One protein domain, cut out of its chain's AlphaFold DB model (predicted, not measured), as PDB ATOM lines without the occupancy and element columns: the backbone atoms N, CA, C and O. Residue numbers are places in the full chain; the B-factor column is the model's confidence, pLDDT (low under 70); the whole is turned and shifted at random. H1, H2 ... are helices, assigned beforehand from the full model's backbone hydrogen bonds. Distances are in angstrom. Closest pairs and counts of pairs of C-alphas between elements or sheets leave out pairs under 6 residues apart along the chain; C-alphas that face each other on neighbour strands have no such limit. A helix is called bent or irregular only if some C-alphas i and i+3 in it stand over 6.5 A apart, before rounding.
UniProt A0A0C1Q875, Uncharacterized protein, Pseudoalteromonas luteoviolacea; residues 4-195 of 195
ATOM      1  N   LEU A   4     140.313 121.593 166.232       74.62
ATOM      2  CA  LEU A   4     139.165 122.366 165.743       74.62
ATOM      3  C   LEU A   4     137.827 121.699 166.078       74.62
ATOM      4  O   LEU A   4     136.939 122.370 166.601       74.62
ATOM      5  N   GLU A   5     137.690 120.388 165.875       71.12
ATOM      6  CA  GLU A   5     136.455 119.655 166.194       71.12
ATOM      7  C   GLU A   5     136.129 119.713 167.691       71.12
ATOM      8  O   GLU A   5     134.982 119.960 168.075       71.12
ATOM      9  N   LYS A   6     137.147 119.600 168.557       73.62
ATOM     10  CA  LYS A   6     136.984 119.783 170.012       73.62
ATOM     11  C   LYS A   6     136.475 121.181 170.379       73.62
ATOM     12  O   LYS A   6     135.695 121.320 171.327       73.62
ATOM     13  N   LEU A   7     136.912 122.224 169.670       70.56
ATOM     14  CA  LEU A   7     136.434 123.597 169.863       70.56
ATOM     15  C   LEU A   7     134.998 123.766 169.361       70.56
ATOM     16  O   LEU A   7     134.178 124.370 170.057       70.56
ATOM     17  N   THR A   8     134.659 123.192 168.205       78.25
ATOM     18  CA  THR A   8     133.303 123.250 167.644       78.25
ATOM     19  C   THR A   8     132.293 122.531 168.539       78.25
ATOM     20  O   THR A   8     131.206 123.057 168.793       78.25
ATOM     21  N   GLU A   9     132.648 121.367 169.084       74.69
ATOM     22  CA  GLU A   9     131.806 120.638 170.038       74.69
ATOM     23  C   GLU A   9     131.620 121.400 171.352       74.69
ATOM     24  O   GLU A   9     130.497 121.493 171.864       74.69
ATOM     25  N   ARG A  10     132.691 122.002 171.889       69.94
ATOM     26  CA  ARG A  10     132.592 122.858 173.080       69.94
ATOM     27  C   ARG A  10     131.691 124.062 172.824       69.94
ATOM     28  O   ARG A  10     130.798 124.303 173.634       69.94
ATOM     29  N   ASN A  11     131.856 124.764 171.706       73.50
ATOM     30  CA  ASN A  11     131.027 125.920 171.354       73.50
ATOM     31  C   ASN A  11     129.549 125.538 171.206       73.50
ATOM     32  O   ASN A  11     128.703 126.163 171.846       73.50
ATOM     33  N   LYS A  12     129.230 124.453 170.485       74.38
ATOM     34  CA  LYS A  12     127.852 123.934 170.373       74.38
ATOM     35  C   LYS A  12     127.253 123.574 171.738       74.38
ATOM     36  O   LYS A  12     126.065 123.800 171.982       74.38
ATOM     37  N   LYS A  13     128.056 123.018 172.651       72.94
ATOM     38  CA  LYS A  13     127.621 122.693 174.019       72.94
ATOM     39  C   LYS A  13     127.346 123.959 174.839       72.94
ATOM     40  O   LYS A  13     126.299 124.033 175.481       72.94
ATOM     41  N   TYR A  14     128.224 124.961 174.779       69.00
ATOM     42  CA  TYR A  14     128.026 126.262 175.431       69.00
ATOM     43  C   TYR A  14     126.794 126.998 174.899       69.00
ATOM     44  O   TYR A  14     126.013 127.542 175.678       69.00
ATOM     45  N   GLU A  15     126.565 126.962 173.591       72.31
ATOM     46  CA  GLU A  15     125.425 127.616 172.954       72.31
ATOM     47  C   GLU A  15     124.089 126.976 173.370       72.31
ATOM     48  O   GLU A  15     123.137 127.676 173.728       72.31
ATOM     49  N   LYS A  16     124.040 125.637 173.446       73.50
ATOM     50  CA  LYS A  16     122.886 124.899 173.990       73.50
ATOM     51  C   LYS A  16     122.619 125.230 175.462       73.50
ATOM     52  O   LYS A  16     121.454 125.338 175.846       73.50
ATOM     53  N   ILE A  17     123.661 125.401 176.279       68.81
ATOM     54  CA  ILE A  17     123.528 125.805 177.691       68.81
ATOM     55  C   ILE A  17     122.956 127.224 177.782       68.81
ATOM     56  O   ILE A  17     121.930 127.419 178.432       68.81
ATOM     57  N   LYS A  18     123.528 128.178 177.039       66.12
ATOM     58  CA  LYS A  18     123.079 129.578 177.005       66.12
ATOM     59  C   LYS A  18     121.625 129.711 176.541       66.12
ATOM     60  O   LYS A  18     120.884 130.554 177.042       66.12
ATOM     61  N   ARG A  19     121.188 128.873 175.591       72.31
ATOM     62  CA  ARG A  19     119.791 128.829 175.127       72.31
ATOM     63  C   ARG A  19     118.844 128.286 176.201       72.31
ATOM     64  O   ARG A  19     117.764 128.847 176.372       72.31
ATOM     65  N   LYS A  20     119.243 127.247 176.945       71.94
ATOM     66  CA  LYS A  20     118.457 126.719 178.077       71.94
ATOM     67  C   LYS A  20     118.324 127.738 179.209       71.94
ATOM     68  O   LYS A  20     117.213 127.946 179.680       71.94
ATOM     69  N   GLU A  21     119.409 128.417 179.573       64.06
ATOM     70  CA  GLU A  21     119.390 129.480 180.589       64.06
ATOM     71  C   GLU A  21     118.482 130.643 180.172       64.06
ATOM     72  O   GLU A  21     117.699 131.134 180.980       64.06
ATOM     73  N   ARG A  22     118.492 131.032 178.889       66.06
ATOM     74  CA  ARG A  22     117.577 132.062 178.371       66.06
ATOM     75  C   ARG A  22     116.106 131.670 178.522       66.06
ATOM     76  O   ARG A  22     115.306 132.481 178.971       66.06
ATOM     77  N   ILE A  23     115.755 130.431 178.175       71.56
ATOM     78  CA  ILE A  23     114.385 129.910 178.318       71.56
ATOM     79  C   ILE A  23     113.971 129.870 179.793       71.56
ATOM     80  O   ILE A  23     112.816 130.124 180.121       71.56
ATOM     81  N   GLU A  24     114.903 129.567 180.690       64.12
ATOM     82  CA  GLU A  24     114.647 129.526 182.126       64.12
ATOM     83  C   GLU A  24     114.420 130.923 182.718       64.12
ATOM     84  O   GLU A  24     113.470 131.108 183.472       64.12
ATOM     85  N   VAL A  25     115.181 131.932 182.286       63.50
ATOM     86  CA  VAL A  25     114.932 133.344 182.633       63.50
ATOM     87  C   VAL A  25     113.569 133.820 182.112       63.50
ATOM     88  O   VAL A  25     112.837 134.490 182.837       63.50
ATOM     89  N   VAL A  26     113.168 133.409 180.902       70.31
ATOM     90  CA  VAL A  26     111.837 133.720 180.338       70.31
ATOM     91  C   VAL A  26     110.695 133.108 181.161       70.31
ATOM     92  O   VAL A  26     109.598 133.652 181.181       70.31
ATOM     93  N   LYS A  27     110.916 132.030 181.921       70.31
ATOM     94  CA  LYS A  27     109.875 131.508 182.828       70.31
ATOM     95  C   LYS A  27     109.610 132.422 184.027       70.31
ATOM     96  O   LYS A  27     108.551 132.324 184.636       70.31
ATOM     97  N   HIS A  28     110.541 133.318 184.349       66.62
ATOM     98  CA  HIS A  28     110.416 134.281 185.445       66.62
ATOM     99  C   HIS A  28     109.901 135.656 184.991       66.62
ATOM    100  O   HIS A  28     109.751 136.556 185.814       66.62
ATOM    101  N   LEU A  29     109.562 135.808 183.706       71.19
ATOM    102  CA  LEU A  29     108.980 137.023 183.124       71.19
ATOM    103  C   LEU A  29     107.726 137.528 183.866       71.19
ATOM    104  O   LEU A  29     107.640 138.736 184.070       71.19
ATOM    105  N   PRO A  30     106.810 136.665 184.363       70.19
ATOM    106  CA  PRO A  30     105.668 137.122 185.160       70.19
ATOM    107  C   PRO A  30     106.079 137.813 186.469       70.19
ATOM    108  O   PRO A  30     105.515 138.840 186.826       70.19
ATOM    109  N   LEU A  31     107.098 137.294 187.165       68.44
ATOM    110  CA  LEU A  31     107.611 137.890 188.405       68.44
ATOM    111  C   LEU A  31     108.273 139.248 188.131       68.44
ATOM    112  O   LEU A  31     108.057 140.209 188.866       68.44
ATOM    113  N   ILE A  32     109.050 139.329 187.046       72.50
ATOM    114  CA  ILE A  32     109.669 140.576 186.581       72.50
ATOM    115  C   ILE A  32     108.583 141.607 186.248       72.50
ATOM    116  O   ILE A  32     108.694 142.759 186.659       72.50
ATOM    117  N   ALA A  33     107.515 141.191 185.562       73.06
ATOM    118  CA  ALA A  33     106.395 142.060 185.211       73.06
ATOM    119  C   ALA A  33     105.693 142.625 186.454       73.06
ATOM    120  O   ALA A  33     105.455 143.826 186.509       73.06
ATOM    121  N   VAL A  34     105.438 141.805 187.480       72.88
ATOM    122  CA  VAL A  34     104.874 142.279 188.759       72.88
ATOM    123  C   VAL A  34     105.781 143.327 189.407       72.88
ATOM    124  O   VAL A  34     105.299 144.366 189.848       72.88
ATOM    125  N   PHE A  35     107.096 143.104 189.417       70.75
ATOM    126  CA  PHE A  35     108.054 144.068 189.964       70.75
ATOM    127  C   PHE A  35     108.055 145.395 189.195       70.75
ATOM    128  O   PHE A  35     108.096 146.462 189.804       70.75
ATOM    129  N   ILE A  36     107.977 145.331 187.863       76.62
ATOM    130  CA  ILE A  36     107.863 146.512 187.001       76.62
ATOM    131  C   ILE A  36     106.551 147.251 187.278       76.62
ATOM    132  O   ILE A  36     106.570 148.470 187.392       76.62
ATOM    133  N   ILE A  37     105.431 146.539 187.436       77.19
ATOM    134  CA  ILE A  37     104.128 147.141 187.750       77.19
ATOM    135  C   ILE A  37     104.169 147.843 189.108       77.19
ATOM    136  O   ILE A  37     103.725 148.985 189.205       77.19
ATOM    137  N   ILE A  38     104.727 147.207 190.143       76.00
ATOM    138  CA  ILE A  38     104.887 147.822 191.470       76.00
ATOM    139  C   ILE A  38     105.749 149.081 191.364       76.00
ATOM    140  O   ILE A  38     105.367 150.134 191.869       76.00
ATOM    141  N   TYR A  39     106.881 148.996 190.663       72.38
ATOM    142  CA  TYR A  39     107.782 150.127 190.473       72.38
ATOM    143  C   TYR A  39     107.116 151.283 189.716       72.38
ATOM    144  O   TYR A  39     107.195 152.427 190.153       72.38
ATOM    145  N   LEU A  40     106.404 150.990 188.624       77.69
ATOM    146  CA  LEU A  40     105.639 151.982 187.868       77.69
ATOM    147  C   LEU A  40     104.506 152.579 188.700       77.69
ATOM    148  O   LEU A  40     104.266 153.771 188.608       77.69
ATOM    149  N   SER A  41     103.837 151.789 189.537       75.25
ATOM    150  CA  SER A  41     102.771 152.288 190.415       75.25
ATOM    151  C   SER A  41     103.323 153.269 191.449       75.25
ATOM    152  O   SER A  41     102.738 154.325 191.657       75.25
ATOM    153  N   ILE A  42     104.481 152.958 192.044       74.38
ATOM    154  CA  ILE A  42     105.198 153.866 192.950       74.38
ATOM    155  C   ILE A  42     105.638 155.127 192.199       74.38
ATOM    156  O   ILE A  42     105.423 156.231 192.687       74.38
ATOM    157  N   TYR A  43     106.202 154.977 191.000       68.56
ATOM    158  CA  TYR A  43     106.596 156.100 190.148       68.56
ATOM    159  C   TYR A  43     105.413 157.019 189.828       68.56
ATOM    160  O   TYR A  43     105.514 158.228 189.985       68.56
ATOM    161  N   VAL A  44     104.286 156.448 189.403       74.12
ATOM    162  CA  VAL A  44     103.067 157.181 189.051       74.12
ATOM    163  C   VAL A  44     102.495 157.880 190.283       74.12
ATOM    164  O   VAL A  44     102.194 159.067 190.217       74.12
ATOM    165  N   TYR A  45     102.419 157.188 191.421       74.69
ATOM    166  CA  TYR A  45     101.962 157.769 192.684       74.69
ATOM    167  C   TYR A  45     102.836 158.947 193.139       74.69
ATOM    168  O   TYR A  45     102.315 159.976 193.547       74.69
ATOM    169  N   LEU A  46     104.163 158.823 193.035       66.88
ATOM    170  CA  LEU A  46     105.099 159.882 193.431       66.88
ATOM    171  C   LEU A  46     105.202 161.015 192.396       66.88
ATOM    172  O   LEU A  46     105.536 162.145 192.749       66.88
ATOM    173  N   GLY A  47     104.954 160.711 191.122       58.16
ATOM    174  CA  GLY A  47     105.130 161.631 190.002       58.16
ATOM    175  C   GLY A  47     103.905 162.488 189.691       58.16
ATOM    176  O   GLY A  47     104.077 163.644 189.314       58.16
ATOM    177  N   ILE A  48     102.681 161.967 189.853       58.50
ATOM    178  CA  ILE A  48     101.451 162.652 189.406       58.50
ATOM    179  C   ILE A  48     101.226 163.998 190.109       58.50
ATOM    180  O   ILE A  48     100.814 164.946 189.445       58.50
ATOM    181  N   ASP A  49     101.553 164.130 191.396       52.44
ATOM    182  CA  ASP A  49     101.311 165.385 192.123       52.44
ATOM    183  C   ASP A  49     102.358 166.482 191.839       52.44
ATOM    184  O   ASP A  49     102.110 167.656 192.107       52.44
ATOM    185  N   ASN A  50     103.511 166.136 191.248       51.03
ATOM    186  CA  ASN A  50     104.643 167.058 191.084       51.03
ATOM    187  C   ASN A  50     105.063 167.315 189.626       51.03
ATOM    188  O   ASN A  50     105.986 168.099 189.381       51.03
ATOM    189  N   TYR A  51     104.427 166.673 188.642       47.66
ATOM    190  CA  TYR A  51     104.839 166.776 187.241       47.66
ATOM    191  C   TYR A  51     104.185 167.975 186.540       47.66
ATOM    192  O   TYR A  51     103.133 167.861 185.914       47.66
ATOM    193  N   LYS A  52     104.832 169.145 186.606       54.28
ATOM    194  CA  LYS A  52     104.604 170.233 185.641       54.28
ATOM    195  C   LYS A  52     105.680 170.139 184.558       54.28
ATOM    196  O   LYS A  52     106.818 170.519 184.829       54.28
ATOM    197  N   PRO A  53     105.367 169.637 183.350       47.34
ATOM    198  CA  PRO A  53     106.346 169.530 182.280       47.34
ATOM    199  C   PRO A  53     106.613 170.929 181.721       47.34
ATOM    200  O   PRO A  53     105.997 171.344 180.747       47.34
ATOM    201  N   ASN A  54     107.507 171.684 182.356       49.97
ATOM    202  CA  ASN A  54     107.945 172.992 181.872       49.97
ATOM    203  C   ASN A  54     109.336 172.876 181.239       49.97
ATOM    204  O   ASN A  54     110.274 173.585 181.583       49.97
ATOM    205  N   THR A  55     109.479 171.972 180.272       50.47
ATOM    206  CA  THR A  55     110.733 171.787 179.523       50.47
ATOM    207  C   THR A  55     111.100 173.000 178.655       50.47
ATOM    208  O   THR A  55     112.248 173.118 178.224       50.47
ATOM    209  N   GLU A  56     110.177 173.946 178.447       51.47
ATOM    210  CA  GLU A  56     110.443 175.229 177.780       51.47
ATOM    211  C   GLU A  56     111.184 176.249 178.670       51.47
ATOM    212  O   GLU A  56     111.715 177.230 178.149       51.47
ATOM    213  N   SER A  57     111.299 176.028 179.990       60.06
ATOM    214  CA  SER A  57     111.845 177.034 180.917       60.06
ATOM    215  C   SER A  57     113.362 176.971 181.142       60.06
ATOM    216  O   SER A  57     113.914 177.853 181.804       60.06
ATOM    217  N   LEU A  58     114.063 175.958 180.617       68.31
ATOM    218  CA  LEU A  58     115.507 175.817 180.831       68.31
ATOM    219  C   LEU A  58     116.315 176.722 179.883       68.31
ATOM    220  O   LEU A  58     116.315 176.551 178.663       68.31
ATOM    221  N   LEU A  59     117.069 177.664 180.453       71.81
ATOM    222  CA  LEU A  59     117.876 178.654 179.734       71.81
ATOM    223  C   LEU A  59     119.340 178.214 179.564       71.81
ATOM    224  O   LEU A  59     120.008 177.852 180.533       71.81
ATOM    225  N   GLY A  60     119.883 178.328 178.347       80.00
ATOM    226  CA  GLY A  60     121.321 178.181 178.071       80.00
ATOM    227  C   GLY A  60     121.961 176.929 178.689       80.00
ATOM    228  O   GLY A  60     121.434 175.828 178.547       80.00
ATOM    229  N   MET A  61     123.079 177.113 179.404       83.12
ATOM    230  CA  MET A  61     123.857 176.020 180.011       83.12
ATOM    231  C   MET A  61     123.170 175.290 181.178       83.12
ATOM    232  O   MET A  61     123.660 174.250 181.620       83.12
ATOM    233  N   SER A  62     122.034 175.789 181.681       85.56
ATOM    234  CA  SER A  62     121.257 175.049 182.689       85.56
ATOM    235  C   SER A  62     120.749 173.712 182.145       85.56
ATOM    236  O   SER A  62     120.618 172.759 182.908       85.56
ATOM    237  N   LYS A  63     120.575 173.596 180.820       83.81
ATOM    238  CA  LYS A  63     120.220 172.342 180.145       83.81
ATOM    239  C   LYS A  63     121.291 171.270 180.314       83.81
ATOM    240  O   LYS A  63     120.958 170.115 180.528       83.81
ATOM    241  N   GLN A  64     122.568 171.632 180.242       85.12
ATOM    242  CA  GLN A  64     123.687 170.703 180.400       85.12
ATOM    243  C   GLN A  64     123.791 170.223 181.849       85.12
ATOM    244  O   GLN A  64     124.023 169.041 182.085       85.12
ATOM    245  N   VAL A  65     123.570 171.123 182.811       88.19
ATOM    246  CA  VAL A  65     123.522 170.777 184.241       88.19
ATOM    247  C   VAL A  65     122.336 169.859 184.529       88.19
ATOM    248  O   VAL A  65     122.496 168.841 185.196       88.19
ATOM    249  N   TRP A  66     121.166 170.175 183.973       90.56
ATOM    250  CA  TRP A  66     119.983 169.322 184.037       90.56
ATOM    251  C   TRP A  66     120.253 167.937 183.445       90.56
ATOM    252  O   TRP A  66     120.068 166.930 184.123       90.56
ATOM    253  N   LEU A  67     120.774 167.881 182.218       86.38
ATOM    254  CA  LEU A  67     121.080 166.642 181.507       86.38
ATOM    255  C   LEU A  67     122.056 165.771 182.308       86.38
ATOM    256  O   LEU A  67     121.830 164.575 182.468       86.38
ATOM    257  N   PHE A  68     123.120 166.372 182.844       88.94
ATOM    258  CA  PHE A  68     124.078 165.680 183.698       88.94
ATOM    259  C   PHE A  68     123.411 165.113 184.957       88.94
ATOM    260  O   PHE A  68     123.563 163.926 185.252       88.94
ATOM    261  N   SER A  69     122.619 165.926 185.658       90.69
ATOM    262  CA  SER A  69     121.881 165.506 186.853       90.69
ATOM    263  C   SER A  69     120.903 164.367 186.563       90.69
ATOM    264  O   SER A  69     120.858 163.403 187.332       90.69
ATOM    265  N   MET A  70     120.178 164.418 185.441       88.25
ATOM    266  CA  MET A  70     119.262 163.354 185.016       88.25
ATOM    267  C   MET A  70     120.001 162.069 184.638       88.25
ATOM    268  O   MET A  70     119.569 160.981 185.013       88.25
ATOM    269  N   ILE A  71     121.137 162.166 183.941       88.19
ATOM    270  CA  ILE A  71     121.941 160.995 183.562       88.19
ATOM    271  C   ILE A  71     122.517 160.304 184.797       88.19
ATOM    272  O   ILE A  71     122.478 159.078 184.876       88.19
ATOM    273  N   ILE A  72     123.026 161.062 185.768       92.56
ATOM    274  CA  ILE A  72     123.573 160.499 187.005       92.56
ATOM    275  C   ILE A  72     122.456 159.866 187.840       92.56
ATOM    276  O   ILE A  72     122.498 158.667 188.115       92.56
ATOM    277  N   SER A  73     121.442 160.647 188.218       91.81
ATOM    278  CA  SER A  73     120.363 160.171 189.092       91.81
ATOM    279  C   SER A  73     119.545 159.055 188.438       91.81
ATOM    280  O   SER A  73     119.384 157.986 189.029       91.81
ATOM    281  N   GLY A  74     119.111 159.247 187.191       86.56
ATOM    282  CA  GLY A  74     118.369 158.262 186.410       86.56
ATOM    283  C   GLY A  74     119.205 157.032 186.056       86.56
ATOM    284  O   GLY A  74     118.721 155.906 186.164       86.56
ATOM    285  N   GLY A  75     120.479 157.208 185.706       87.62
ATOM    286  CA  GLY A  75     121.379 156.097 185.404       87.62
ATOM    287  C   GLY A  75     121.603 155.184 186.607       87.62
ATOM    288  O   GLY A  75     121.408 153.972 186.497       87.62
ATOM    289  N   PHE A  76     121.938 155.747 187.774       92.50
ATOM    290  CA  PHE A  76     122.062 154.963 189.008       92.50
ATOM    291  C   PHE A  76     120.728 154.353 189.441       92.50
ATOM    292  O   PHE A  76     120.695 153.184 189.826       92.50
ATOM    293  N   CYS A  77     119.627 155.095 189.309       91.56
ATOM    294  CA  CYS A  77     118.282 154.595 189.578       91.56
ATOM    295  C   CYS A  77     117.989 153.306 188.792       91.56
ATOM    296  O   CYS A  77     117.640 152.283 189.391       91.56
ATOM    297  N   VAL A  78     118.213 153.316 187.474       88.56
ATOM    298  CA  VAL A  78     117.992 152.152 186.604       88.56
ATOM    299  C   VAL A  78     118.978 151.025 186.915       88.56
ATOM    300  O   VAL A  78     118.577 149.863 186.968       88.56
ATOM    301  N   ILE A  79     120.250 151.340 187.171       92.81
ATOM    302  CA  ILE A  79     121.270 150.353 187.554       92.81
ATOM    303  C   ILE A  79     120.861 149.598 188.822       92.81
ATOM    304  O   ILE A  79     120.912 148.367 188.841       92.81
ATOM    305  N   PHE A  80     120.430 150.306 189.863       94.38
ATOM    306  CA  PHE A  80     120.013 149.685 191.115       94.38
ATOM    307  C   PHE A  80     118.690 148.923 190.976       94.38
ATOM    308  O   PHE A  80     118.539 147.850 191.566       94.38
ATOM    309  N   PHE A  81     117.760 149.406 190.150       91.00
ATOM    310  CA  PHE A  81     116.523 148.684 189.855       91.00
ATOM    311  C   PHE A  81     116.805 147.354 189.142       91.00
ATOM    312  O   PHE A  81     116.395 146.283 189.595       91.00
ATOM    313  N   VAL A  82     117.578 147.403 188.057       89.50
ATOM    314  CA  VAL A  82     117.967 146.210 187.297       89.50
ATOM    315  C   VAL A  82     118.854 145.294 188.136       89.50
ATOM    316  O   VAL A  82     118.704 144.079 188.063       89.50
ATOM    317  N   GLY A  83     119.721 145.846 188.984       90.62
ATOM    318  CA  GLY A  83     120.523 145.091 189.946       90.62
ATOM    319  C   GLY A  83     119.684 144.330 190.966       90.62
ATOM    320  O   GLY A  83     120.002 143.178 191.274       90.62
ATOM    321  N   SER A  84     118.577 144.915 191.429       91.75
ATOM    322  CA  SER A  84     117.613 144.232 192.296       91.75
ATOM    323  C   SER A  84     117.010 143.013 191.590       91.75
ATOM    324  O   SER A  84     117.127 141.886 192.080       91.75
ATOM    325  N   LEU A  85     116.478 143.206 190.379       87.75
ATOM    326  CA  LEU A  85     115.903 142.131 189.563       87.75
ATOM    327  C   LEU A  85     116.924 141.040 189.216       87.75
ATOM    328  O   LEU A  85     116.648 139.848 189.367       87.75
ATOM    329  N   ALA A  86     118.116 141.441 188.778       87.31
ATOM    330  CA  ALA A  86     119.201 140.533 188.439       87.31
ATOM    331  C   ALA A  86     119.617 139.692 189.652       87.31
ATOM    332  O   ALA A  86     119.789 138.481 189.531       87.31
ATOM    333  N   SER A  87     119.716 140.299 190.835       87.12
ATOM    334  CA  SER A  87     120.053 139.581 192.067       87.12
ATOM    335  C   SER A  87     118.986 138.547 192.423       87.12
ATOM    336  O   SER A  87     119.330 137.400 192.706       87.12
ATOM    337  N   ILE A  88     117.699 138.907 192.340       85.81
ATOM    338  CA  ILE A  88     116.582 137.979 192.583       85.81
ATOM    339  C   ILE A  88     116.675 136.777 191.639       85.81
ATOM    340  O   ILE A  88     116.689 135.629 192.089       85.81
ATOM    341  N   LEU A  89     116.788 137.031 190.333       82.94
ATOM    342  CA  LEU A  89     116.892 135.977 189.321       82.94
ATOM    343  C   LEU A  89     118.115 135.089 189.554       82.94
ATOM    344  O   LEU A  89     118.021 133.865 189.475       82.94
ATOM    345  N   TRP A  90     119.256 135.696 189.870       84.56
ATOM    346  CA  TRP A  90     120.489 134.978 190.153       84.56
ATOM    347  C   TRP A  90     120.347 134.049 191.364       84.56
ATOM    348  O   TRP A  90     120.709 132.874 191.271       84.56
ATOM    349  N   PHE A  91     119.759 134.529 192.464       81.00
ATOM    350  CA  PHE A  91     119.506 133.706 193.645       81.00
ATOM    351  C   PHE A  91     118.575 132.533 193.337       81.00
ATOM    352  O   PHE A  91     118.893 131.402 193.702       81.00
ATOM    353  N   PHE A  92     117.476 132.765 192.613       77.94
ATOM    354  CA  PHE A  92     116.568 131.689 192.207       77.94
ATOM    355  C   PHE A  92     117.277 130.614 191.372       77.94
ATOM    356  O   PHE A  92     117.129 129.417 191.645       77.94
ATOM    357  N   LEU A  93     118.081 131.024 190.387       78.62
ATOM    358  CA  LEU A  93     118.823 130.097 189.531       78.62
ATOM    359  C   LEU A  93     119.855 129.288 190.327       78.62
ATOM    360  O   LEU A  93     119.959 128.075 190.128       78.62
ATOM    361  N   ILE A  94     120.584 129.916 191.252       80.12
ATOM    362  CA  ILE A  94     121.561 129.221 192.101       80.12
ATOM    363  C   ILE A  94     120.891 128.250 193.066       80.12
ATOM    364  O   ILE A  94     121.324 127.098 193.153       80.12
ATOM    365  N   SER A  95     119.834 128.664 193.767       76.00
ATOM    366  CA  SER A  95     119.121 127.794 194.708       76.00
ATOM    367  C   SER A  95     118.608 126.528 194.024       76.00
ATOM    368  O   SER A  95     118.724 125.436 194.584       76.00
ATOM    369  N   LYS A  96     118.141 126.646 192.774       74.25
ATOM    370  CA  LYS A  96     117.737 125.500 191.954       74.25
ATOM    371  C   LYS A  96     118.902 124.558 191.625       74.25
ATOM    372  O   LYS A  96     118.720 123.343 191.651       74.25
ATOM    373  N   HIS A  97     120.088 125.095 191.341       73.75
ATOM    374  CA  HIS A  97     121.276 124.296 191.019       73.75
ATOM    375  C   HIS A  97     121.870 123.588 192.244       73.75
ATOM    376  O   HIS A  97     122.264 122.428 192.146       73.75
ATOM    377  N   ILE A  98     121.905 124.256 193.400       73.88
ATOM    378  CA  ILE A  98     122.477 123.713 194.645       73.88
ATOM    379  C   ILE A  98     121.442 122.853 195.411       73.88
ATOM    380  O   ILE A  98     121.781 122.185 196.382       73.88
ATOM    381  N   LYS A  99     120.179 122.803 194.952       72.62
ATOM    382  CA  LYS A  99     119.049 122.118 195.617       72.62
ATOM    383  C   LYS A  99     118.817 122.599 197.057       72.62
ATOM    384  O   LYS A  99     118.369 121.835 197.911       72.62
ATOM    385  N   VAL A 100     119.108 123.868 197.339       63.72
ATOM    386  CA  VAL A 100     118.839 124.445 198.660       63.72
ATOM    387  C   VAL A 100     117.336 124.677 198.783       63.72
ATOM    388  O   VAL A 100     116.741 125.368 197.958       63.72
ATOM    389  N   LYS A 101     116.723 124.089 199.815       54.25
ATOM    390  CA  LYS A 101     115.267 124.112 200.036       54.25
ATOM    391  C   LYS A 101     114.736 125.494 200.448       54.25
ATOM    392  O   LYS A 101     113.572 125.790 200.204       54.25
ATOM    393  N   HIS A 102     115.587 126.339 201.037       58.16
ATOM    394  CA  HIS A 102     115.229 127.671 201.531       58.16
ATOM    395  C   HIS A 102     116.246 128.726 201.084       58.16
ATOM    396  O   HIS A 102     117.454 128.519 201.198       58.16
ATOM    397  N   LEU A 103     115.760 129.868 200.589       59.97
ATOM    398  CA  LEU A 103     116.610 131.032 200.341       59.97
ATOM    399  C   LEU A 103     117.094 131.577 201.698       59.97
ATOM    400  O   LEU A 103     116.257 131.830 202.568       59.97
ATOM    401  N   PRO A 104     118.406 131.779 201.916       65.44
ATOM    402  CA  PRO A 104     118.876 132.396 203.149       65.44
ATOM    403  C   PRO A 104     118.330 133.824 203.239       65.44
ATOM    404  O   PRO A 104     118.341 134.542 202.245       65.44
ATOM    405  N   LEU A 105     117.902 134.270 204.425       63.56
ATOM    406  CA  LEU A 105     117.333 135.615 204.637       63.56
ATOM    407  C   LEU A 105     118.233 136.725 204.051       63.56
ATOM    408  O   LEU A 105     117.761 137.674 203.431       63.56
ATOM    409  N   LYS A 106     119.558 136.537 204.156       65.31
ATOM    410  CA  LYS A 106     120.608 137.403 203.585       65.31
ATOM    411  C   LYS A 106     120.498 137.597 202.061       65.31
ATOM    412  O   LYS A 106     120.884 138.649 201.564       65.31
ATOM    413  N   ALA A 107     119.941 136.632 201.329       70.00
ATOM    414  CA  ALA A 107     119.719 136.713 199.884       70.00
ATOM    415  C   ALA A 107     118.564 137.649 199.492       70.00
ATOM    416  O   ALA A 107     118.524 138.117 198.360       70.00
ATOM    417  N   VAL A 108     117.650 137.954 200.418       75.62
ATOM    418  CA  VAL A 108     116.545 138.904 200.192       75.62
ATOM    419  C   VAL A 108     116.986 140.346 200.470       75.62
ATOM    420  O   VAL A 108     116.514 141.274 199.819       75.62
ATOM    421  N   PHE A 109     117.948 140.548 201.375       84.06
ATOM    422  CA  PHE A 109     118.433 141.888 201.725       84.06
ATOM    423  C   PHE A 109     119.132 142.609 200.572       84.06
ATOM    424  O   PHE A 109     118.921 143.804 200.400       84.06
ATOM    425  N   ILE A 110     119.938 141.907 199.772       85.81
ATOM    426  CA  ILE A 110     120.660 142.510 198.640       85.81
ATOM    427  C   ILE A 110     119.698 143.132 197.611       85.81
ATOM    428  O   ILE A 110     119.836 144.323 197.321       85.81
ATOM    429  N   PRO A 111     118.706 142.398 197.068       89.06
ATOM    430  CA  PRO A 111     117.772 142.990 196.121       89.06
ATOM    431  C   PRO A 111     116.870 144.046 196.761       89.06
ATOM    432  O   PRO A 111     116.563 145.034 196.095       89.06
ATOM    433  N   LEU A 112     116.493 143.894 198.035       89.19
ATOM    434  CA  LEU A 112     115.714 144.906 198.750       89.19
ATOM    435  C   LEU A 112     116.488 146.223 198.886       89.19
ATOM    436  O   LEU A 112     115.964 147.279 198.547       89.19
ATOM    437  N   LEU A 113     117.747 146.167 199.326       91.75
ATOM    438  CA  LEU A 113     118.604 147.345 199.460       91.75
ATOM    439  C   LEU A 113     118.808 148.034 198.108       91.75
ATOM    440  O   LEU A 113     118.693 149.252 198.013       91.75
ATOM    441  N   SER A 114     119.055 147.254 197.053       92.06
ATOM    442  CA  SER A 114     119.190 147.775 195.689       92.06
ATOM    443  C   SER A 114     117.896 148.455 195.225       92.06
ATOM    444  O   SER A 114     117.931 149.526 194.631       92.06
ATOM    445  N   PHE A 115     116.732 147.890 195.548       90.69
ATOM    446  CA  PHE A 115     115.446 148.510 195.229       90.69
ATOM    447  C   PHE A 115     115.237 149.833 195.982       90.69
ATOM    448  O   PHE A 115     114.858 150.831 195.374       90.69
ATOM    449  N   ILE A 116     115.553 149.878 197.280       91.88
ATOM    450  CA  ILE A 116     115.466 151.106 198.087       91.88
ATOM    451  C   ILE A 116     116.402 152.187 197.532       91.88
ATOM    452  O   ILE A 116     115.980 153.326 197.353       91.88
ATOM    453  N   LEU A 117     117.650 151.839 197.206       93.94
ATOM    454  CA  LEU A 117     118.606 152.773 196.603       93.94
ATOM    455  C   LEU A 117     118.110 153.315 195.260       93.94
ATOM    456  O   LEU A 117     118.273 154.500 194.984       93.94
ATOM    457  N   SER A 118     117.460 152.476 194.450       93.81
ATOM    458  CA  SER A 118     116.833 152.915 193.202       93.81
ATOM    459  C   SER A 118     115.768 153.989 193.444       93.81
ATOM    460  O   SER A 118     115.784 155.020 192.769       93.81
ATOM    461  N   LEU A 119     114.906 153.798 194.449       90.25
ATOM    462  CA  LEU A 119     113.893 154.785 194.835       90.25
ATOM    463  C   LEU A 119     114.516 156.077 195.378       90.25
ATOM    464  O   LEU A 119     114.063 157.163 195.033       90.25
ATOM    465  N   VAL A 120     115.582 155.986 196.178       92.50
ATOM    466  CA  VAL A 120     116.310 157.172 196.659       92.50
ATOM    467  C   VAL A 120     116.903 157.958 195.488       92.50
ATOM    468  O   VAL A 120     116.751 159.175 195.433       92.50
ATOM    469  N   CYS A 121     117.529 157.283 194.518       92.56
ATOM    470  CA  CYS A 121     118.043 157.931 193.308       92.56
ATOM    471  C   CYS A 121     116.928 158.558 192.467       92.56
ATOM    472  O   CYS A 121     117.132 159.629 191.900       92.56
ATOM    473  N   PHE A 122     115.759 157.918 192.403       88.62
ATOM    474  CA  PHE A 122     114.590 158.467 191.726       88.62
ATOM    475  C   PHE A 122     114.120 159.774 192.381       88.62
ATOM    476  O   PHE A 122     114.004 160.794 191.703       88.62
ATOM    477  N   MET A 123     113.937 159.768 193.705       88.94
ATOM    478  CA  MET A 123     113.550 160.960 194.469       88.94
ATOM    479  C   MET A 123     114.595 162.073 194.359       88.94
ATOM    480  O   MET A 123     114.240 163.238 194.196       88.94
ATOM    481  N   LEU A 124     115.882 161.721 194.388       90.88
ATOM    482  CA  LEU A 124     116.970 162.669 194.165       90.88
ATOM    483  C   LEU A 124     116.908 163.277 192.760       90.88
ATOM    484  O   LEU A 124     117.076 164.483 192.618       90.88
ATOM    485  N   GLY A 125     116.661 162.463 191.731       89.38
ATOM    486  CA  GLY A 125     116.501 162.941 190.360       89.38
ATOM    487  C   GLY A 125     115.349 163.930 190.238       89.38
ATOM    488  O   GLY A 125     115.527 165.004 189.678       89.38
ATOM    489  N   HIS A 126     114.207 163.620 190.849       86.38
ATOM    490  CA  HIS A 126     113.062 164.523 190.875       86.38
ATOM    491  C   HIS A 126     113.350 165.838 191.620       86.38
ATOM    492  O   HIS A 126     113.042 166.916 191.120       86.38
ATOM    493  N   TYR A 127     114.006 165.769 192.778       88.62
ATOM    494  CA  TYR A 127     114.420 166.963 193.515       88.62
ATOM    495  C   TYR A 127     115.390 167.837 192.705       88.62
ATOM    496  O   TYR A 127     115.231 169.055 192.642       88.62
ATOM    497  N   LEU A 128     116.384 167.224 192.052       89.75
ATOM    498  CA  LEU A 128     117.336 167.937 191.196       89.75
ATOM    499  C   LEU A 128     116.649 168.563 189.980       89.75
ATOM    500  O   LEU A 128     117.021 169.662 189.581       89.75
ATOM    501  N   ASP A 129     115.656 167.886 189.404       87.75
ATOM    502  CA  ASP A 129     114.845 168.412 188.309       87.75
ATOM    503  C   ASP A 129     114.175 169.732 188.706       87.75
ATOM    504  O   ASP A 129     114.401 170.753 188.054       87.75
ATOM    505  N   GLN A 130     113.444 169.729 189.824       86.38
ATOM    506  CA  GLN A 130     112.770 170.916 190.357       86.38
ATOM    507  C   GLN A 130     113.767 172.029 190.694       86.38
ATOM    508  O   GLN A 130     113.641 173.148 190.199       86.38
ATOM    509  N   LEU A 131     114.820 171.703 191.450       88.38
ATOM    510  CA  LEU A 131     115.842 172.665 191.861       88.38
ATOM    511  C   LEU A 131     116.480 173.377 190.656       88.38
ATOM    512  O   LEU A 131     116.733 174.582 190.707       88.38
ATOM    513  N   ILE A 132     116.760 172.643 189.575       89.12
ATOM    514  CA  ILE A 132     117.405 173.194 188.378       89.12
ATOM    515  C   ILE A 132     116.431 174.045 187.561       89.12
ATOM    516  O   ILE A 132     116.848 175.080 187.038       89.12
ATOM    517  N   HIS A 133     115.159 173.655 187.470       86.31
ATOM    518  CA  HIS A 133     114.139 174.473 186.813       86.31
ATOM    519  C   HIS A 133     113.931 175.797 187.558       86.31
ATOM    520  O   HIS A 133     114.020 176.857 186.934       86.31
ATOM    521  N   ASP A 134     113.782 175.755 188.885       87.31
ATOM    522  CA  ASP A 134     113.580 176.944 189.723       87.31
ATOM    523  C   ASP A 134     114.771 177.913 189.660       87.31
ATOM    524  O   ASP A 134     114.608 179.133 189.696       87.31
ATOM    525  N   ASN A 135     115.988 177.382 189.506       88.75
ATOM    526  CA  ASN A 135     117.225 178.166 189.492       88.75
ATOM    527  C   ASN A 135     117.846 178.318 188.095       88.75
ATOM    528  O   ASN A 135     119.004 178.733 187.972       88.75
ATOM    529  N   SER A 136     117.097 178.018 187.029       87.00
ATOM    530  CA  SER A 136     117.639 177.894 185.670       87.00
ATOM    531  C   SER A 136     118.415 179.135 185.209       87.00
ATOM    532  O   SER A 136     119.532 179.015 184.701       87.00
ATOM    533  N   SER A 137     117.876 180.336 185.445       86.50
ATOM    534  CA  SER A 137     118.526 181.603 185.065       86.50
ATOM    535  C   SER A 137     119.851 181.823 185.804       86.50
ATOM    536  O   SER A 137     120.857 182.184 185.190       86.50
ATOM    537  N   SER A 138     119.882 181.551 187.110       87.38
ATOM    538  CA  SER A 138     121.083 181.688 187.942       87.38
ATOM    539  C   SER A 138     122.167 180.692 187.533       87.38
ATOM    540  O   SER A 138     123.323 181.079 187.353       87.38
ATOM    541  N   ILE A 139     121.789 179.434 187.286       87.50
ATOM    542  CA  ILE A 139     122.701 178.393 186.792       87.50
ATOM    543  C   ILE A 139     123.259 178.790 185.423       87.50
ATOM    544  O   ILE A 139     124.467 178.718 185.197       87.50
ATOM    545  N   ALA A 140     122.401 179.256 184.514       85.62
ATOM    546  CA  ALA A 140     122.812 179.686 183.186       85.62
ATOM    547  C   ALA A 140     123.799 180.859 183.242       85.62
ATOM    548  O   ALA A 140     124.770 180.855 182.491       85.62
ATOM    549  N   LYS A 141     123.581 181.841 184.128       86.50
ATOM    550  CA  LYS A 141     124.508 182.965 184.341       86.50
ATOM    551  C   LYS A 141     125.846 182.499 184.910       86.50
ATOM    552  O   LYS A 141     126.885 182.901 184.399       86.50
ATOM    553  N   MET A 142     125.832 181.617 185.908       86.12
ATOM    554  CA  MET A 142     127.054 181.068 186.505       86.12
ATOM    555  C   MET A 142     127.896 180.306 185.470       86.12
ATOM    556  O   MET A 142     129.102 180.509 185.358       86.12
ATOM    557  N   MET A 143     127.241 179.497 184.638       84.81
ATOM    558  CA  MET A 143     127.877 178.667 183.609       84.81
ATOM    559  C   MET A 143     128.292 179.437 182.343       84.81
ATOM    560  O   MET A 143     128.753 178.832 181.370       84.81
ATOM    561  N   ARG A 144     128.136 180.764 182.321       83.00
ATOM    562  CA  ARG A 144     128.697 181.624 181.270       83.00
ATOM    563  C   ARG A 144     130.152 181.999 181.515       83.00
ATOM    564  O   ARG A 144     130.767 182.499 180.587       83.00
ATOM    565  N   PHE A 145     130.719 181.755 182.701       80.81
ATOM    566  CA  PHE A 145     132.133 182.038 183.005       80.81
ATOM    567  C   PHE A 145     132.564 183.483 182.680       80.81
ATOM    568  O   PHE A 145     133.662 183.714 182.185       80.81
ATOM    569  N   GLY A 146     131.680 184.456 182.920       79.00
ATOM    570  CA  GLY A 146     131.933 185.874 182.632       79.00
ATOM    571  C   GLY A 146     131.707 186.303 181.176       79.00
ATOM    572  O   GLY A 146     131.813 187.490 180.886       79.00
ATOM    573  N   TYR A 147     131.352 185.384 180.272       81.38
ATOM    574  CA  TYR A 147     130.999 185.700 178.885       81.38
ATOM    575  C   TYR A 147     129.513 186.078 178.738       81.38
ATOM    576  O   TYR A 147     128.672 185.714 179.561       81.38
ATOM    577  N   GLU A 148     129.146 186.769 177.655       78.50
ATOM    578  CA  GLU A 148     127.730 187.044 177.355       78.50
ATOM    579  C   GLU A 148     126.945 185.758 177.068       78.50
ATOM    580  O   GLU A 148     125.813 185.585 177.526       78.50
ATOM    581  N   THR A 149     127.573 184.822 176.358       76.69
ATOM    582  CA  THR A 149     127.080 183.470 176.088       76.69
ATOM    583  C   THR A 149     128.206 182.474 176.323       76.69
ATOM    584  O   THR A 149     129.371 182.796 176.111       76.69
ATOM    585  N   THR A 150     127.882 181.266 176.794       78.12
ATOM    586  CA  THR A 150     128.912 180.258 177.066       78.12
ATOM    587  C   THR A 150     129.595 179.854 175.756       78.12
ATOM    588  O   THR A 150     128.913 179.341 174.862       78.12
ATOM    589  N   PRO A 151     130.920 180.041 175.626       82.06
ATOM    590  CA  PRO A 151     131.639 179.700 174.409       82.06
ATOM    591  C   PRO A 151     131.537 178.210 174.083       82.06
ATOM    592  O   PRO A 151     131.583 177.352 174.971       82.06
ATOM    593  N   LEU A 152     131.494 177.889 172.789       80.12
ATOM    594  CA  LEU A 152     131.448 176.505 172.306       80.12
ATOM    595  C   LEU A 152     132.640 175.672 172.808       80.12
ATOM    596  O   LEU A 152     132.470 174.506 173.155       80.12
ATOM    597  N   LEU A 153     133.818 176.292 172.932       83.44
ATOM    598  CA  LEU A 153     135.027 175.676 173.490       83.44
ATOM    599  C   LEU A 153     134.857 175.188 174.938       83.44
ATOM    600  O   LEU A 153     135.556 174.266 175.342       83.44
ATOM    601  N   ILE A 154     133.928 175.767 175.705       78.75
ATOM    602  CA  ILE A 154     133.608 175.337 177.074       78.75
ATOM    603  C   ILE A 154     132.455 174.326 177.065       78.75
ATOM    604  O   ILE A 154     132.494 173.320 177.770       78.75
ATOM    605  N   ALA A 155     131.431 174.562 176.242       80.31
ATOM    606  CA  ALA A 155     130.262 173.689 176.170       80.31
ATOM    607  C   ALA A 155     130.588 172.290 175.612       80.31
ATOM    608  O   ALA A 155     130.027 171.290 176.066       80.31
ATOM    609  N   LEU A 156     131.497 172.199 174.638       81.50
ATOM    610  CA  LEU A 156     131.805 170.954 173.937       81.50
ATOM    611  C   LEU A 156     132.502 169.905 174.831       81.50
ATOM    612  O   LEU A 156     132.009 168.776 174.875       81.50
ATOM    613  N   PRO A 157     133.550 170.234 175.613       85.94
ATOM    614  CA  PRO A 157     134.122 169.305 176.590       85.94
ATOM    615  C   PRO A 157     133.108 168.801 177.624       85.94
ATOM    616  O   PRO A 157     133.112 167.616 177.951       85.94
ATOM    617  N   ILE A 158     132.205 169.669 178.096       85.19
ATOM    618  CA  ILE A 158     131.145 169.295 179.046       85.19
ATOM    619  C   ILE A 158     130.215 168.251 178.419       85.19
ATOM    620  O   ILE A 158     129.940 167.223 179.031       85.19
ATOM    621  N   ASN A 159     129.781 168.461 177.175       82.69
ATOM    622  CA  ASN A 159     128.923 167.506 176.475       82.69
ATOM    623  C   ASN A 159     129.622 166.158 176.230       82.69
ATOM    624  O   ASN A 159     129.008 165.108 176.419       82.69
ATOM    625  N   ILE A 160     130.905 166.172 175.851       83.56
ATOM    626  CA  ILE A 160     131.705 164.947 175.674       83.56
ATOM    627  C   ILE A 160     131.824 164.191 176.998       83.56
ATOM    628  O   ILE A 160     131.651 162.972 177.035       83.56
ATOM    629  N   PHE A 161     132.074 164.905 178.095       88.00
ATOM    630  CA  PHE A 161     132.151 164.319 179.428       88.00
ATOM    631  C   PHE A 161     130.826 163.669 179.849       88.00
ATOM    632  O   PHE A 161     130.818 162.515 180.283       88.00
ATOM    633  N   ILE A 162     129.702 164.364 179.646       84.88
ATOM    634  CA  ILE A 162     128.361 163.828 179.915       84.88
ATOM    635  C   ILE A 162     128.111 162.551 179.096       84.88
ATOM    636  O   ILE A 162     127.663 161.542 179.645       84.88
ATOM    637  N   ALA A 163     128.444 162.562 177.802       80.56
ATOM    638  CA  ALA A 163     128.303 161.394 176.935       80.56
ATOM    639  C   ALA A 163     129.183 160.218 177.396       80.56
ATOM    640  O   ALA A 163     128.722 159.075 177.429       80.56
ATOM    641  N   GLY A 164     130.425 160.486 177.807       83.19
ATOM    642  CA  GLY A 164     131.334 159.477 178.354       83.19
ATOM    643  C   GLY A 164     130.764 158.798 179.600       83.19
ATOM    644  O   GLY A 164     130.752 157.568 179.688       83.19
ATOM    645  N   ILE A 165     130.207 159.579 180.525       89.50
ATOM    646  CA  ILE A 165     129.541 159.054 181.723       89.50
ATOM    647  C   ILE A 165     128.312 158.227 181.358       89.50
ATOM    648  O   ILE A 165     128.149 157.122 181.879       89.50
ATOM    649  N   ALA A 166     127.478 158.706 180.433       85.19
ATOM    650  CA  ALA A 166     126.311 157.960 179.973       85.19
ATOM    651  C   ALA A 166     126.705 156.584 179.407       85.19
ATOM    652  O   ALA A 166     126.093 155.572 179.752       85.19
ATOM    653  N   LEU A 167     127.775 156.517 178.607       84.50
ATOM    654  CA  LEU A 167     128.301 155.257 178.073       84.50
ATOM    655  C   LEU A 167     128.840 154.331 179.170       84.50
ATOM    656  O   LEU A 167     128.601 153.121 179.125       84.50
ATOM    657  N   MET A 168     129.538 154.871 180.172       91.12
ATOM    658  CA  MET A 168     130.015 154.088 181.318       91.12
ATOM    659  C   MET A 168     128.857 153.506 182.137       91.12
ATOM    660  O   MET A 168     128.884 152.320 182.483       91.12
ATOM    661  N   LEU A 169     127.820 154.302 182.405       88.94
ATOM    662  CA  LEU A 169     126.611 153.851 183.097       88.94
ATOM    663  C   LEU A 169     125.877 152.785 182.279       88.94
ATOM    664  O   LEU A 169     125.522 151.737 182.816       88.94
ATOM    665  N   PHE A 170     125.742 152.981 180.967       82.31
ATOM    666  CA  PHE A 170     125.118 152.007 180.073       82.31
ATOM    667  C   PHE A 170     125.878 150.672 180.033       82.31
ATOM    668  O   PHE A 170     125.281 149.600 180.153       82.31
ATOM    669  N   LYS A 171     127.213 150.712 179.949       86.00
ATOM    670  CA  LYS A 171     128.059 149.510 180.037       86.00
ATOM    671  C   LYS A 171     127.862 148.781 181.369       86.00
ATOM    672  O   LYS A 171     127.766 147.553 181.394       86.00
ATOM    673  N   THR A 172     127.786 149.531 182.466       89.62
ATOM    674  CA  THR A 172     127.562 148.990 183.814       89.62
ATOM    675  C   THR A 172     126.193 148.320 183.917       89.62
ATOM    676  O   THR A 172     126.091 147.196 184.410       89.62
ATOM    677  N   LEU A 173     125.160 148.955 183.360       86.81
ATOM    678  CA  LEU A 173     123.805 148.419 183.289       86.81
ATOM    679  C   LEU A 173     123.754 147.079 182.547       86.81
ATOM    680  O   LEU A 173     123.201 146.113 183.071       86.81
ATOM    681  N   ILE A 174     124.372 146.990 181.364       80.69
ATOM    682  CA  ILE A 174     124.451 145.737 180.595       80.69
ATOM    683  C   ILE A 174     125.161 144.650 181.407       80.69
ATOM    684  O   ILE A 174     124.696 143.509 181.460       80.69
ATOM    685  N   SER A 175     126.274 144.995 182.059       84.56
ATOM    686  CA  SER A 175     127.032 144.050 182.878       84.56
ATOM    687  C   SER A 175     126.169 143.470 184.001       84.56
ATOM    688  O   SER A 175     126.110 142.251 184.163       84.56
ATOM    689  N   ILE A 176     125.444 144.320 184.731       87.81
ATOM    690  CA  ILE A 176     124.561 143.906 185.831       87.81
ATOM    691  C   ILE A 176     123.378 143.083 185.311       87.81
ATOM    692  O   ILE A 176     123.100 142.010 185.845       87.81
ATOM    693  N   ALA A 177     122.740 143.516 184.221       82.19
ATOM    694  CA  ALA A 177     121.648 142.778 183.585       82.19
ATOM    695  C   ALA A 177     122.079 141.375 183.121       82.19
ATOM    696  O   ALA A 177     121.271 140.448 183.087       82.19
ATOM    697  N   SER A 178     123.357 141.205 182.775       79.25
ATOM    698  CA  SER A 178     123.905 139.923 182.331       79.25
ATOM    699  C   SER A 178     124.305 138.972 183.467       79.25
ATOM    700  O   SER A 178     124.496 137.778 183.226       79.25
ATOM    701  N   PHE A 179     124.394 139.466 184.706       81.31
ATOM    702  CA  PHE A 179     124.851 138.702 185.871       81.31
ATOM    703  C   PHE A 179     124.095 137.375 186.111       81.31
ATOM    704  O   PHE A 179     124.751 136.363 186.388       81.31
ATOM    705  N   PRO A 180     122.758 137.293 185.936       80.88
ATOM    706  CA  PRO A 180     122.010 136.049 186.134       80.88
ATOM    707  C   PRO A 180     122.427 134.920 185.183       80.88
ATOM    708  O   PRO A 180     122.377 133.754 185.564       80.88
ATOM    709  N   PHE A 181     122.908 135.236 183.975       76.44
ATOM    710  CA  PHE A 181     123.355 134.221 183.011       76.44
ATOM    711  C   PHE A 181     124.649 133.511 183.446       76.44
ATOM    712  O   PHE A 181     124.987 132.461 182.915       76.44
ATOM    713  N   GLY A 182     125.377 134.047 184.431       76.00
ATOM    714  CA  GLY A 182     126.536 133.384 185.039       76.00
ATOM    715  C   GLY A 182     126.191 132.435 186.194       76.00
ATOM    716  O   GLY A 182     127.092 131.782 186.727       76.00
ATOM    717  N   ALA A 183     124.917 132.343 186.599       75.50
ATOM    718  CA  ALA A 183     124.493 131.670 187.830       75.50
ATOM    719  C   ALA A 183     124.958 130.211 187.927       75.50
ATOM    720  O   ALA A 183     125.428 129.786 188.981       75.50
ATOM    721  N   LYS A 184     124.911 129.454 186.827       70.88
ATOM    722  CA  LYS A 184     125.347 128.054 186.807       70.88
ATOM    723  C   LYS A 184     126.839 127.894 187.111       70.88
ATOM    724  O   LYS A 184     127.212 127.098 187.968       70.88
ATOM    725  N   LYS A 185     127.690 128.699 186.464       77.56
ATOM    726  CA  LYS A 185     129.142 128.715 186.716       77.56
ATOM    727  C   LYS A 185     129.451 129.131 188.156       77.56
ATOM    728  O   LYS A 185     130.398 128.629 188.756       77.56
ATOM    729  N   HIS A 186     128.667 130.053 188.714       78.75
ATOM    730  CA  HIS A 186     128.806 130.469 190.111       78.75
ATOM    731  C   HIS A 186     128.406 129.337 191.069       78.75
ATOM    732  O   HIS A 186     129.144 129.067 192.011       78.75
ATOM    733  N   ALA A 187     127.315 128.618 190.792       74.31
ATOM    734  CA  ALA A 187     126.895 127.461 191.581       74.31
ATOM    735  C   ALA A 187     127.946 126.336 191.574       74.31
ATOM    736  O   ALA A 187     128.283 125.814 192.632       74.31
ATOM    737  N   GLU A 188     128.515 126.005 190.410       76.88
ATOM    738  CA  GLU A 188     129.586 125.003 190.289       76.88
ATOM    739  C   GLU A 188     130.823 125.376 191.123       76.88
ATOM    740  O   GLU A 188     131.373 124.525 191.821       76.88
ATOM    741  N   LYS A 189     131.225 126.656 191.121       77.00
ATOM    742  CA  LYS A 189     132.318 127.154 191.973       77.00
ATOM    743  C   LYS A 189     132.002 127.045 193.465       77.00
ATOM    744  O   LYS A 189     132.866 126.633 194.228       77.00
ATOM    745  N   ILE A 190     130.786 127.408 193.879       76.38
ATOM    746  CA  ILE A 190     130.363 127.337 195.287       76.38
ATOM    747  C   ILE A 190     130.363 125.884 195.776       76.38
ATOM    748  O   ILE A 190     130.834 125.609 196.876       76.38
ATOM    749  N   ILE A 191     129.887 124.943 194.956       73.19
ATOM    750  CA  ILE A 191     129.916 123.510 195.283       73.19
ATOM    751  C   ILE A 191     131.360 123.001 195.389       73.19
ATOM    752  O   ILE A 191     131.653 122.209 196.278       73.19
ATOM    753  N   ALA A 192     132.258 123.448 194.504       72.94
ATOM    754  CA  ALA A 192     133.665 123.049 194.522       72.94
ATOM    755  C   ALA A 192     134.449 123.597 195.728       72.94
ATOM    756  O   ALA A 192     135.374 122.940 196.175       72.94
ATOM    757  N   LEU A 193     134.085 124.775 196.248       70.69
ATOM    758  CA  LEU A 193     134.697 125.377 197.444       70.69
ATOM    759  C   LEU A 193     134.258 124.715 198.759       70.69
ATOM    760  O   LEU A 193     134.941 124.860 199.765       70.69
ATOM    761  N   ASN A 194     133.113 124.025 198.753       59.06
ATOM    762  CA  ASN A 194     132.534 123.354 199.923       59.06
ATOM    763  C   ASN A 194     132.746 121.825 199.908       59.06
ATOM    764  O   ASN A 194     132.109 121.115 200.688       59.06
ATOM    765  N   LYS A 195     133.580 121.320 198.995       53.34
ATOM    766  CA  LYS A 195     134.089 119.945 198.974       53.34
ATOM    767  C   LYS A 195     135.529 119.935 199.453       53.34
ATOM    768  O   LYS A 195     135.882 118.943 200.119       53.34
TER     769      LYS A 195
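Overview. This is residues 4 to 195 of the 195 residues of an uncharacterized protein of Pseudoalteromonas luteoviolacea (UniProt A0A0C1Q875). H6a, H3 and H4 stand in a row, with H2 loosely beside H3 and H4. H5 caps one end; at the other H6b turns off and residues 4 to 16 of H1 stick out. The printed part, all helix, has 192 residues with six named helices, H1 to H6 in order. It is loose, with a radius of gyration of the C-alphas of 22.4 A, and spans 69 by 46 by 28 A.

Arrangement. H6, residues 152 to 193, was assigned as one helix by its hydrogen bonds but is bent: C-alphas 181 and 184 are 7.5 A apart, and arms H6a, to 181, and H6b, from 184, stand at a steep tilt of 66 degrees. H6a is irregular: C-alphas 177 and 180 are 7.2 A apart. The hub H3, residues 62 to 98, touches H6a, closest at C-alphas Trp 90 and Pro 180, 4.4 A. H4, residues 105 to 134, makes a hairpin with H3, closest at C-alphas Ser 84 and Pro 111, 4.0 A. H2, residues 29 to 48, is close to H3 but not clearly touching; with H4 they form an up-and-down bundle, each running against the one before. Every O i to N i+4 pair is within hydrogen-bond range except in H4, 23 of 26, and H6a, 22 of 26.

Along the chain. H1, residues 4 to 26, begins at C-alpha 4 (139.165, 122.366, 165.743); H5 is residues 136 to 142. H3 is 52.7 A long. H6b ends at C-alpha 193 (134.697, 125.377, 197.444).

Size, cuts and confidence. The printed part has no cut; its farthest C-alphas, Glu 148 and Lys 195, are 70.8 A apart. The link H2 to H3 is long; 33 residues, among them 46 to 58, have pLDDT under 70.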